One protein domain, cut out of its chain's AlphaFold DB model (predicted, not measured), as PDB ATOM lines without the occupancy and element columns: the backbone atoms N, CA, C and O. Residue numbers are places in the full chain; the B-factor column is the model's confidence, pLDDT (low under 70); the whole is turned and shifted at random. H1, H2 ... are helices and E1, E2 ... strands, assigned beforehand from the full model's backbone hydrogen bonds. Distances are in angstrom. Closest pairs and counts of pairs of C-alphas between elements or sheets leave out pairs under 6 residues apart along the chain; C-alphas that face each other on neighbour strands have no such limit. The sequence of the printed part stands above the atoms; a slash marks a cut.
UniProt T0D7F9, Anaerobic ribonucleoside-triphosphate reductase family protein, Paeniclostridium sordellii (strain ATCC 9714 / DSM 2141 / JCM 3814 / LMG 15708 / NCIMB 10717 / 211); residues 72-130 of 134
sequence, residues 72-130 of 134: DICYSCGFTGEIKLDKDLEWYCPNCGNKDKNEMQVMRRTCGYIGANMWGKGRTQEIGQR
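Overview. This is residues 72 to 130 of the 134 residues of the protein "Anaerobic ribonucleoside-triphosphate reductase family protein" of Paeniclostridium sordellii (strain ATCC 9714 / DSM 2141 / JCM 3814 / LMG 15708 / NCIMB 10717 / 211) (UniProt T0D7F9). There is little regular structure here: a loop-built half, with short strand E1 tied to loops on two sides, takes one end of the longest axis, and the small hairpin of E2 and E3 and the short helix H1 take the other. The 59 printed residues hold E1, E2, E3 and H1 in that order, 17 residues in a mixed class; E2 and E3 form an antiparallel sheet. The whole is compact, with a radius of gyration of the C-alphas of 10.9 A and spans of 29 by 24 by 18 A.

Arrangement. E1, residues 72 to 74, pairs with no named strand, but its residues 72 to 73 pair antiparallel with 80 to 81 and its residues 73 to 74 with 104 to 105. The closest C-alphas of E1 and E2, residues 107 to 109, are those of Asp 72 and Met 107, 5.7 A apart. E2 and E3, residues 114 to 116, form a hairpin, antiparallel at 147 degrees, with N 108 and O 115 at 3.2 A. The closest C-alphas of E2 and H1, residues 121 to 128, are those of Arg 108 and Ile 127, 8.0 A apart. In H1 every O i to N i+4 pair is within hydrogen-bond range. E1 is apart from E3 and H1.

Along the chain. E1 begins at C-alpha 72 (6.147, 13.398, -42.418) and is 7.0 A long, as is E2; E3 is 6.8 A. H1 is 10.4 A long and ends at C-alpha 128 (2.652, 21.326, -31.539).

Size, cuts and confidence. The C-alphas farthest apart, of Cys 96 and Gly 112, are 30.7 A apart. The printed part has no cut. The link from E1 to E2 is long, 32 residues. Residues 110 to 112 and 116 to 118 have pLDDT under 70.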
ATOM      1  N   ASP A  72       7.520  13.464 -41.897       89.94
ATOM      2  CA  ASP A  72       6.147  13.398 -42.418       89.94
ATOM      3  C   ASP A  72       6.098  13.396 -43.938       89.94
ATOM      4  O   ASP A  72       6.985  13.909 -44.627       89.94
ATOM      5  N   ILE A  73       4.999  12.845 -44.450       91.12
ATOM      6  CA  ILE A  73       4.737  12.720 -45.880       91.12
ATOM      7  C   ILE A  73       3.307  13.178 -46.171       91.12
ATOM      8  O   ILE A  73       2.362  12.785 -45.489       91.12
ATOM      9  N   CYS A  74       3.123  13.984 -47.214       93.56
ATOM     10  CA  CYS A  74       1.814  14.269 -47.794       93.56
ATOM     11  C   CYS A  74       1.649  13.492 -49.102       93.56
ATOM     12  O   CYS A  74       2.341  13.779 -50.078       93.56
ATOM     13  N   TYR A  75       0.698  12.561 -49.152       93.75
ATOM     14  CA  TYR A  75       0.438  11.732 -50.333       93.75
ATOM     15  C   TYR A  75      -0.202  12.522 -51.480       93.75
ATOM     16  O   TYR A  75       0.137  12.296 -52.637       93.75
ATOM     17  N   SER A  76      -1.013  13.536 -51.163       93.81
ATOM     18  CA  SER A  76      -1.673  14.384 -52.166       93.81
ATOM     19  C   SER A  76      -0.702  15.165 -53.070       93.81
ATOM     20  O   SER A  76      -1.011  15.399 -54.237       93.81
ATOM     21  N   CYS A  77       0.465  15.582 -52.562       94.31
ATOM     22  CA  CYS A  77       1.433  16.381 -53.336       94.31
ATOM     23  C   CYS A  77       2.873  15.849 -53.320       94.31
ATOM     24  O   CYS A  77       3.748  16.463 -53.927       94.31
ATOM     25  N   GLY A  78       3.142  14.751 -52.610       93.12
ATOM     26  CA  GLY A  78       4.482  14.180 -52.457       93.12
ATOM     27  C   GLY A  78       5.426  14.973 -51.545       93.12
ATOM     28  O   GLY A  78       6.626  14.716 -51.555       93.12
ATOM     29  N   PHE A  79       4.927  15.944 -50.771       92.25
ATOM     30  CA  PHE A  79       5.762  16.715 -49.844       92.25
ATOM     31  C   PHE A  79       6.322  15.820 -48.734       92.25
ATOM     32  O   PHE A  79       5.561  15.114 -48.075       92.25
ATOM     33  N   THR A  80       7.631  15.907 -48.504       89.25
ATOM     34  CA  THR A  80       8.339  15.266 -47.390       89.25
ATOM     35  C   THR A  80       8.939  16.343 -46.492       89.25
ATOM     36  O   THR A  80       9.709  17.181 -46.972       89.25
ATOM     37  N   GLY A  81       8.606  16.348 -45.208       86.06
ATOM     38  CA  GLY A  81       9.051  17.375 -44.265       86.06
ATOM     39  C   GLY A  81       8.136  17.439 -43.051       86.06
ATOM     40  O   GLY A  81       7.447  16.476 -42.764       86.06
ATOM     41  N   GLU A  82       8.095  18.563 -42.340       89.62
ATOM     42  CA  GLU A  82       7.192  18.721 -41.194       89.62
ATOM     43  C   GLU A  82       5.789  19.180 -41.639       89.62
ATOM     44  O   GLU A  82       5.623  20.283 -42.174       89.62
ATOM     45  N   ILE A  83       4.766  18.358 -41.384       91.44
ATOM     46  CA  ILE A  83       3.353  18.763 -41.473       91.44
ATOM     47  C   ILE A  83       3.026  19.648 -40.267       91.44
ATOM     48  O   ILE A  83       3.421  19.356 -39.136       91.44
ATOM     49  N   LYS A  84       2.301  20.745 -40.506       91.00
ATOM     50  CA  LYS A  84       2.050  21.785 -39.502       91.00
ATOM     51  C   LYS A  84       0.685  21.624 -38.842       91.00
ATOM     52  O   LYS A  84      -0.223  21.026 -39.411       91.00
ATOM     53  N   LEU A  85       0.552  22.202 -37.650       91.31
ATOM     54  CA  LEU A  85      -0.707  22.338 -36.917       91.31
ATOM     55  C   LEU A  85      -1.231  23.768 -37.024       91.31
ATOM     56  O   LEU A  85      -0.454  24.726 -36.956       91.31
ATOM     57  N   ASP A  86      -2.540  23.923 -37.207       89.94
ATOM     58  CA  ASP A  86      -3.209  25.218 -37.093       89.94
ATOM     59  C   ASP A  86      -3.655  25.513 -35.646       89.94
ATOM     60  O   ASP A  86      -3.392  24.753 -34.711       89.94
ATOM     61  N   LYS A  87      -4.302  26.669 -35.446       87.06
ATOM     62  CA  LYS A  87      -4.740  27.135 -34.119       87.06
ATOM     63  C   LYS A  87      -5.807  26.235 -33.489       87.06
ATOM     64  O   LYS A  87      -5.939  26.241 -32.267       87.06
ATOM     65  N   ASP A  88      -6.523  25.463 -34.302       88.62
ATOM     66  CA  ASP A  88      -7.579  24.548 -33.868       88.62
ATOM     67  C   ASP A  88      -7.052  23.118 -33.650       88.62
ATOM     68  O   ASP A  88      -7.829  22.208 -33.354       88.62
ATOM     69  N   LEU A  89      -5.724  22.932 -33.711       87.88
ATOM     70  CA  LEU A  89      -5.023  21.649 -33.613       87.88
ATOM     71  C   LEU A  89      -5.324  20.694 -34.780       87.88
ATOM     72  O   LEU A  89      -5.230  19.474 -34.621       87.88
ATOM     73  N   GLU A  90      -5.643  21.235 -35.957       90.25
ATOM     74  CA  GLU A  90      -5.800  20.447 -37.177       90.25
ATOM     75  C   GLU A  90      -4.514  20.456 -38.010       90.25
ATOM     76  O   GLU A  90      -3.853  21.481 -38.200       90.25
ATOM     77  N   TRP A  91      -4.143  19.271 -38.498       90.75
ATOM     78  CA  TRP A  91      -2.940  19.072 -39.301       90.75
ATOM     79  C   TRP A  91      -3.168  19.536 -40.738       90.75
ATOM     80  O   TRP A  91      -4.210  19.256 -41.333       90.75
ATOM     81  N   TYR A  92      -2.181  20.217 -41.314       93.56
ATOM     82  CA  TYR A  92      -2.221  20.651 -42.703       93.56
ATOM     83  C   TYR A  92      -0.849  20.577 -43.372       93.56
ATOM     84  O   TYR A  92       0.192  20.887 -42.784       93.56
ATOM     85  N   CYS A  93      -0.852  20.191 -44.645       94.19
ATOM     86  CA  CYS A  93       0.344  20.214 -45.471       94.19
ATOM     87  C   CYS A  93       0.742  21.668 -45.778       94.19
ATOM     88  O   CYS A  93      -0.058  22.392 -46.377       94.19
ATOM     89  N   PRO A  94       1.969  22.109 -45.443       93.88
ATOM     90  CA  PRO A  94       2.405  23.477 -45.722       93.88
ATOM     91  C   PRO A  94       2.629  23.748 -47.218       93.88
ATOM     92  O   PRO A  94       2.693  24.907 -47.609       93.88
ATOM     93  N   ASN A  95       2.752  22.700 -48.045       93.94
ATOM     94  CA  ASN A  95       3.007  22.821 -49.481       93.94
ATOM     95  C   ASN A  95       1.718  22.983 -50.307       93.94
ATOM     96  O   ASN A  95       1.633  23.872 -51.146       93.94
ATOM     97  N   CYS A  96       0.705  22.139 -50.075       94.12
ATOM     98  CA  CYS A  96      -0.539  22.140 -50.865       94.12
ATOM     99  C   CYS A  96      -1.800  22.508 -50.069       94.12
ATOM    100  O   CYS A  96      -2.877  22.607 -50.649       94.12
ATOM    101  N   GLY A  97      -1.700  22.670 -48.746       93.88
ATOM    102  CA  GLY A  97      -2.851  22.936 -47.883       93.88
ATOM    103  C   GLY A  97      -3.743  21.721 -47.610       93.88
ATOM    104  O   GLY A  97      -4.796  21.892 -47.000       93.88
ATOM    105  N   ASN A  98      -3.350  20.507 -48.028       93.00
ATOM    106  CA  ASN A  98      -4.108  19.287 -47.745       93.00
ATOM    107  C   ASN A  98      -4.364  19.146 -46.236       93.00
ATOM    108  O   ASN A  98      -3.417  19.193 -45.451       93.00
ATOM    109  N   LYS A  99      -5.632  18.946 -45.860       92.50
ATOM    110  CA  LYS A  99      -6.087  18.648 -44.492       92.50
ATOM    111  C   LYS A  99      -6.699  17.247 -44.367       92.50
ATOM    112  O   LYS A  99      -7.128  16.862 -43.281       92.50
ATOM    113  N   ASP A 100      -6.758  16.482 -45.460       90.25
ATOM    114  CA  ASP A 100      -7.247  15.108 -45.427       90.25
ATOM    115  C   ASP A 100      -6.210  14.204 -44.756       90.25
ATOM    116  O   ASP A 100      -5.098  14.002 -45.253       90.25
ATOM    117  N   LYS A 101      -6.612  13.665 -43.604       86.12
ATOM    118  CA  LYS A 101      -5.816  12.807 -42.725       86.12
ATOM    119  C   LYS A 101      -5.461  11.471 -43.383       86.12
ATOM    120  O   LYS A 101      -4.482  10.865 -42.967       86.12
ATOM    121  N   ASN A 102      -6.217  11.025 -44.388       88.44
ATOM    122  CA  ASN A 102      -5.914   9.807 -45.148       88.44
ATOM    123  C   ASN A 102      -4.856  10.049 -46.237       88.44
ATOM    124  O   ASN A 102      -4.163   9.125 -46.645       88.44
ATOM    125  N   GLU A 103      -4.690  11.304 -46.659       91.50
ATOM    126  CA  GLU A 103      -3.749  11.743 -47.699       91.50
ATOM    127  C   GLU A 103      -2.474  12.376 -47.102       91.50
ATOM    128  O   GLU A 103      -1.739  13.130 -47.757       91.50
ATOM    129  N   MET A 104      -2.202  12.096 -45.827       90.69
ATOM    130  CA  MET A 104      -0.961  12.460 -45.151       90.69
ATOM    131  C   MET A 104      -0.596  11.439 -44.078       90.69
ATOM    132  O   MET A 104      -1.452  10.801 -43.475       90.69
ATOM    133  N   GLN A 105       0.693  11.333 -43.791       88.38
ATOM    134  CA  GLN A 105       1.223  10.552 -42.691       88.38
ATOM    135  C   GLN A 105       2.068  11.462 -41.810       88.38
ATOM    136  O   GLN A 105       3.122  11.935 -42.227       88.38
ATOM    137  N   VAL A 106       1.586  11.690 -40.587       87.38
ATOM    138  CA  VAL A 106       2.326  12.409 -39.549       87.38
ATOM    139  C   VAL A 106       2.936  11.381 -38.609       87.38
ATOM    140  O   VAL A 106       2.208  10.678 -37.900       87.38
ATOM    141  N   MET A 107       4.261  11.268 -38.621       85.25
ATOM    142  CA  MET A 107       4.999  10.357 -37.751       85.25
ATOM    143  C   MET A 107       5.623  11.144 -36.609       85.25
ATOM    144  O   MET A 107       6.457  12.028 -36.814       85.25
ATOM    145  N   ARG A 108       5.235  10.826 -35.375       84.69
ATOM    146  CA  ARG A 108       5.851  11.427 -34.185       84.69
ATOM    147  C   ARG A 108       6.156  10.360 -33.160       84.69
ATOM    148  O   ARG A 108       5.401   9.400 -32.979       84.69
ATOM    149  N   ARG A 109       7.251  10.575 -32.439       78.25
ATOM    150  CA  ARG A 109       7.547   9.817 -31.233       78.25
ATOM    151  C   ARG A 109       6.862  10.472 -30.051       78.25
ATOM    152  O   ARG A 109       7.073  11.652 -29.770       78.25
ATOM    153  N   THR A 110       6.030   9.697 -29.369       67.56
ATOM    154  CA  THR A 110       5.192  10.220 -28.294       67.56
ATOM    155  C   THR A 110       5.762   9.911 -26.913       67.56
ATOM    156  O   THR A 110       6.332  10.786 -26.266       67.56
ATOM    157  N   CYS A 111       5.645   8.669 -26.460       64.62
ATOM    158  CA  CYS A 111       6.195   8.204 -25.184       64.62
ATOM    159  C   CYS A 111       7.143   7.020 -25.425       64.62
ATOM    160  O   CYS A 111       6.845   5.905 -25.010       64.62
ATOM    161  N   GLY A 112       8.220   7.234 -26.186       63.44
ATOM    162  CA  GLY A 112       9.213   6.193 -26.496       63.44
ATOM    163  C   GLY A 112       8.894   5.294 -27.700       63.44
ATOM    164  O   GLY A 112       9.731   4.494 -28.096       63.44
ATOM    165  N   TYR A 113       7.728   5.450 -28.336       72.44
ATOM    166  CA  TYR A 113       7.366   4.712 -29.554       72.44
ATOM    167  C   TYR A 113       6.980   5.652 -30.693       72.44
ATOM    168  O   TYR A 113       6.363   6.702 -30.469       72.44
ATOM    169  N   ILE A 114       7.329   5.253 -31.919       80.19
ATOM    170  CA  ILE A 114       6.882   5.920 -33.143       80.19
ATOM    171  C   ILE A 114       5.445   5.488 -33.406       80.19
ATOM    172  O   ILE A 114       5.163   4.305 -33.592       80.19
ATOM    173  N   GLY A 115       4.545   6.463 -33.412       76.19
ATOM    174  CA  GLY A 115       3.171   6.281 -33.848       76.19
ATOM    175  C   GLY A 115       2.941   7.010 -35.161       76.19
ATOM    176  O   GLY A 115       3.426   8.127 -35.355       76.19
ATOM    177  N   ALA A 116       2.163   6.383 -36.034       69.75
ATOM    178  CA  ALA A 116       1.426   7.074 -37.075       69.75
ATOM    179  C   ALA A 116      -0.042   7.129 -36.637       69.75
ATOM    180  O   ALA A 116      -0.527   6.184 -36.014       69.75
ATOM    181  N   ASN A 117      -0.731   8.205 -37.003       66.06
ATOM    182  CA  ASN A 117      -2.153   8.483 -36.767       66.06
ATOM    183  C   ASN A 117      -2.474   9.364 -35.556       66.06
ATOM    184  O   ASN A 117      -1.857   9.323 -34.495       66.06
ATOM    185  N   MET A 118      -3.482  10.197 -35.803       68.94
ATOM    186  CA  MET A 118      -3.833  11.404 -35.072       68.94
ATOM    187  C   MET A 118      -4.076  11.149 -33.586       68.94
ATOM    188  O   MET A 118      -4.962  10.386 -33.200       68.94
ATOM    189  N   TRP A 119      -3.294  11.830 -32.753       79.69
ATOM    190  CA  TRP A 119      -3.403  11.736 -31.304       79.69
ATOM    191  C   TRP A 119      -4.589  12.541 -30.756       79.69
ATOM    192  O   TRP A 119      -5.154  13.414 -31.417       79.69
ATOM    193  N   GLY A 120      -4.965  12.264 -29.505       83.31
ATOM    194  CA  GLY A 120      -5.960  13.067 -28.792       83.31
ATOM    195  C   GLY A 120      -5.497  14.515 -28.579       83.31
ATOM    196  O   GLY A 120      -4.302  14.801 -28.557       83.31
ATOM    197  N   LYS A 121      -6.446  15.432 -28.341       86.31
ATOM    198  CA  LYS A 121      -6.211  16.891 -28.271       86.31
ATOM    199  C   LYS A 121      -5.016  17.310 -27.409       86.31
ATOM    200  O   LYS A 121      -4.204  18.114 -27.845       86.31
ATOM    201  N   GLY A 122      -4.898  16.766 -26.194       86.31
ATOM    202  CA  GLY A 122      -3.801  17.119 -25.286       86.31
ATOM    203  C   GLY A 122      -2.430  16.724 -25.833       86.31
ATOM    204  O   GLY A 122      -1.464  17.452 -25.646       86.31
ATOM    205  N   ARG A 123      -2.362  15.607 -26.562       86.81
ATOM    206  CA  ARG A 123      -1.121  15.131 -27.159       86.81
ATOM    207  C   ARG A 123      -0.759  15.899 -28.424       86.81
ATOM    208  O   ARG A 123       0.398  16.242 -28.615       86.81
ATOM    209  N   THR A 124      -1.750  16.214 -29.248       88.62
ATOM    210  CA  THR A 124      -1.569  17.093 -30.408       88.62
ATOM    211  C   THR A 124      -1.067  18.471 -29.981       88.62
ATOM    212  O   THR A 124      -0.159  19.010 -30.602       88.62
ATOM    213  N   GLN A 125      -1.595  19.003 -28.873       89.38
ATOM    214  CA  GLN A 125      -1.120  20.253 -28.283       89.38
ATOM    215  C   GLN A 125       0.344  20.160 -27.825       89.38
ATOM    216  O   GLN A 125       1.125  21.040 -28.161       89.38
ATOM    217  N   GLU A 126       0.720  19.100 -27.102       90.88
ATOM    218  CA  GLU A 126       2.107  18.868 -26.662       90.88
ATOM    219  C   GLU A 126       3.078  18.805 -27.844       90.88
ATOM    220  O   GLU A 126       4.075  19.519 -27.857       90.88
ATOM    221  N   ILE A 127       2.751  18.017 -28.873       88.44
ATOM    222  CA  ILE A 127       3.578  17.887 -30.080       88.44
ATOM    223  C   ILE A 127       3.722  19.232 -30.799       88.44
ATOM    224  O   ILE A 127       4.814  19.565 -31.250       88.44
ATOM    225  N   GLY A 128       2.640  20.009 -30.898       88.06
ATOM    226  CA  GLY A 128       2.652  21.326 -31.539       88.06
ATOM    227  C   GLY A 128       3.465  22.388 -30.795       88.06
ATOM    228  O   GLY A 128       3.774  23.419 -31.381       88.06
ATOM    229  N   GLN A 129       3.807  22.149 -29.526       91.25
ATOM    230  CA  GLN A 129       4.587  23.066 -28.691       91.25
ATOM    231  C   GLN A 129       6.066  22.682 -28.584       91.25
ATOM    232  O   GLN A 129       6.822  23.427 -27.967       91.25
ATOM    233  N   ARG A 130       6.482  21.552 -29.173       91.12
ATOM    234  CA  ARG A 130       7.883  21.115 -29.173       91.12
ATOM    235  C   ARG A 130       8.759  22.069 -29.970       91.12
ATOM    236  O   ARG A 130       8.542  22.250 -31.171       91.12
TER     237      ARG A 130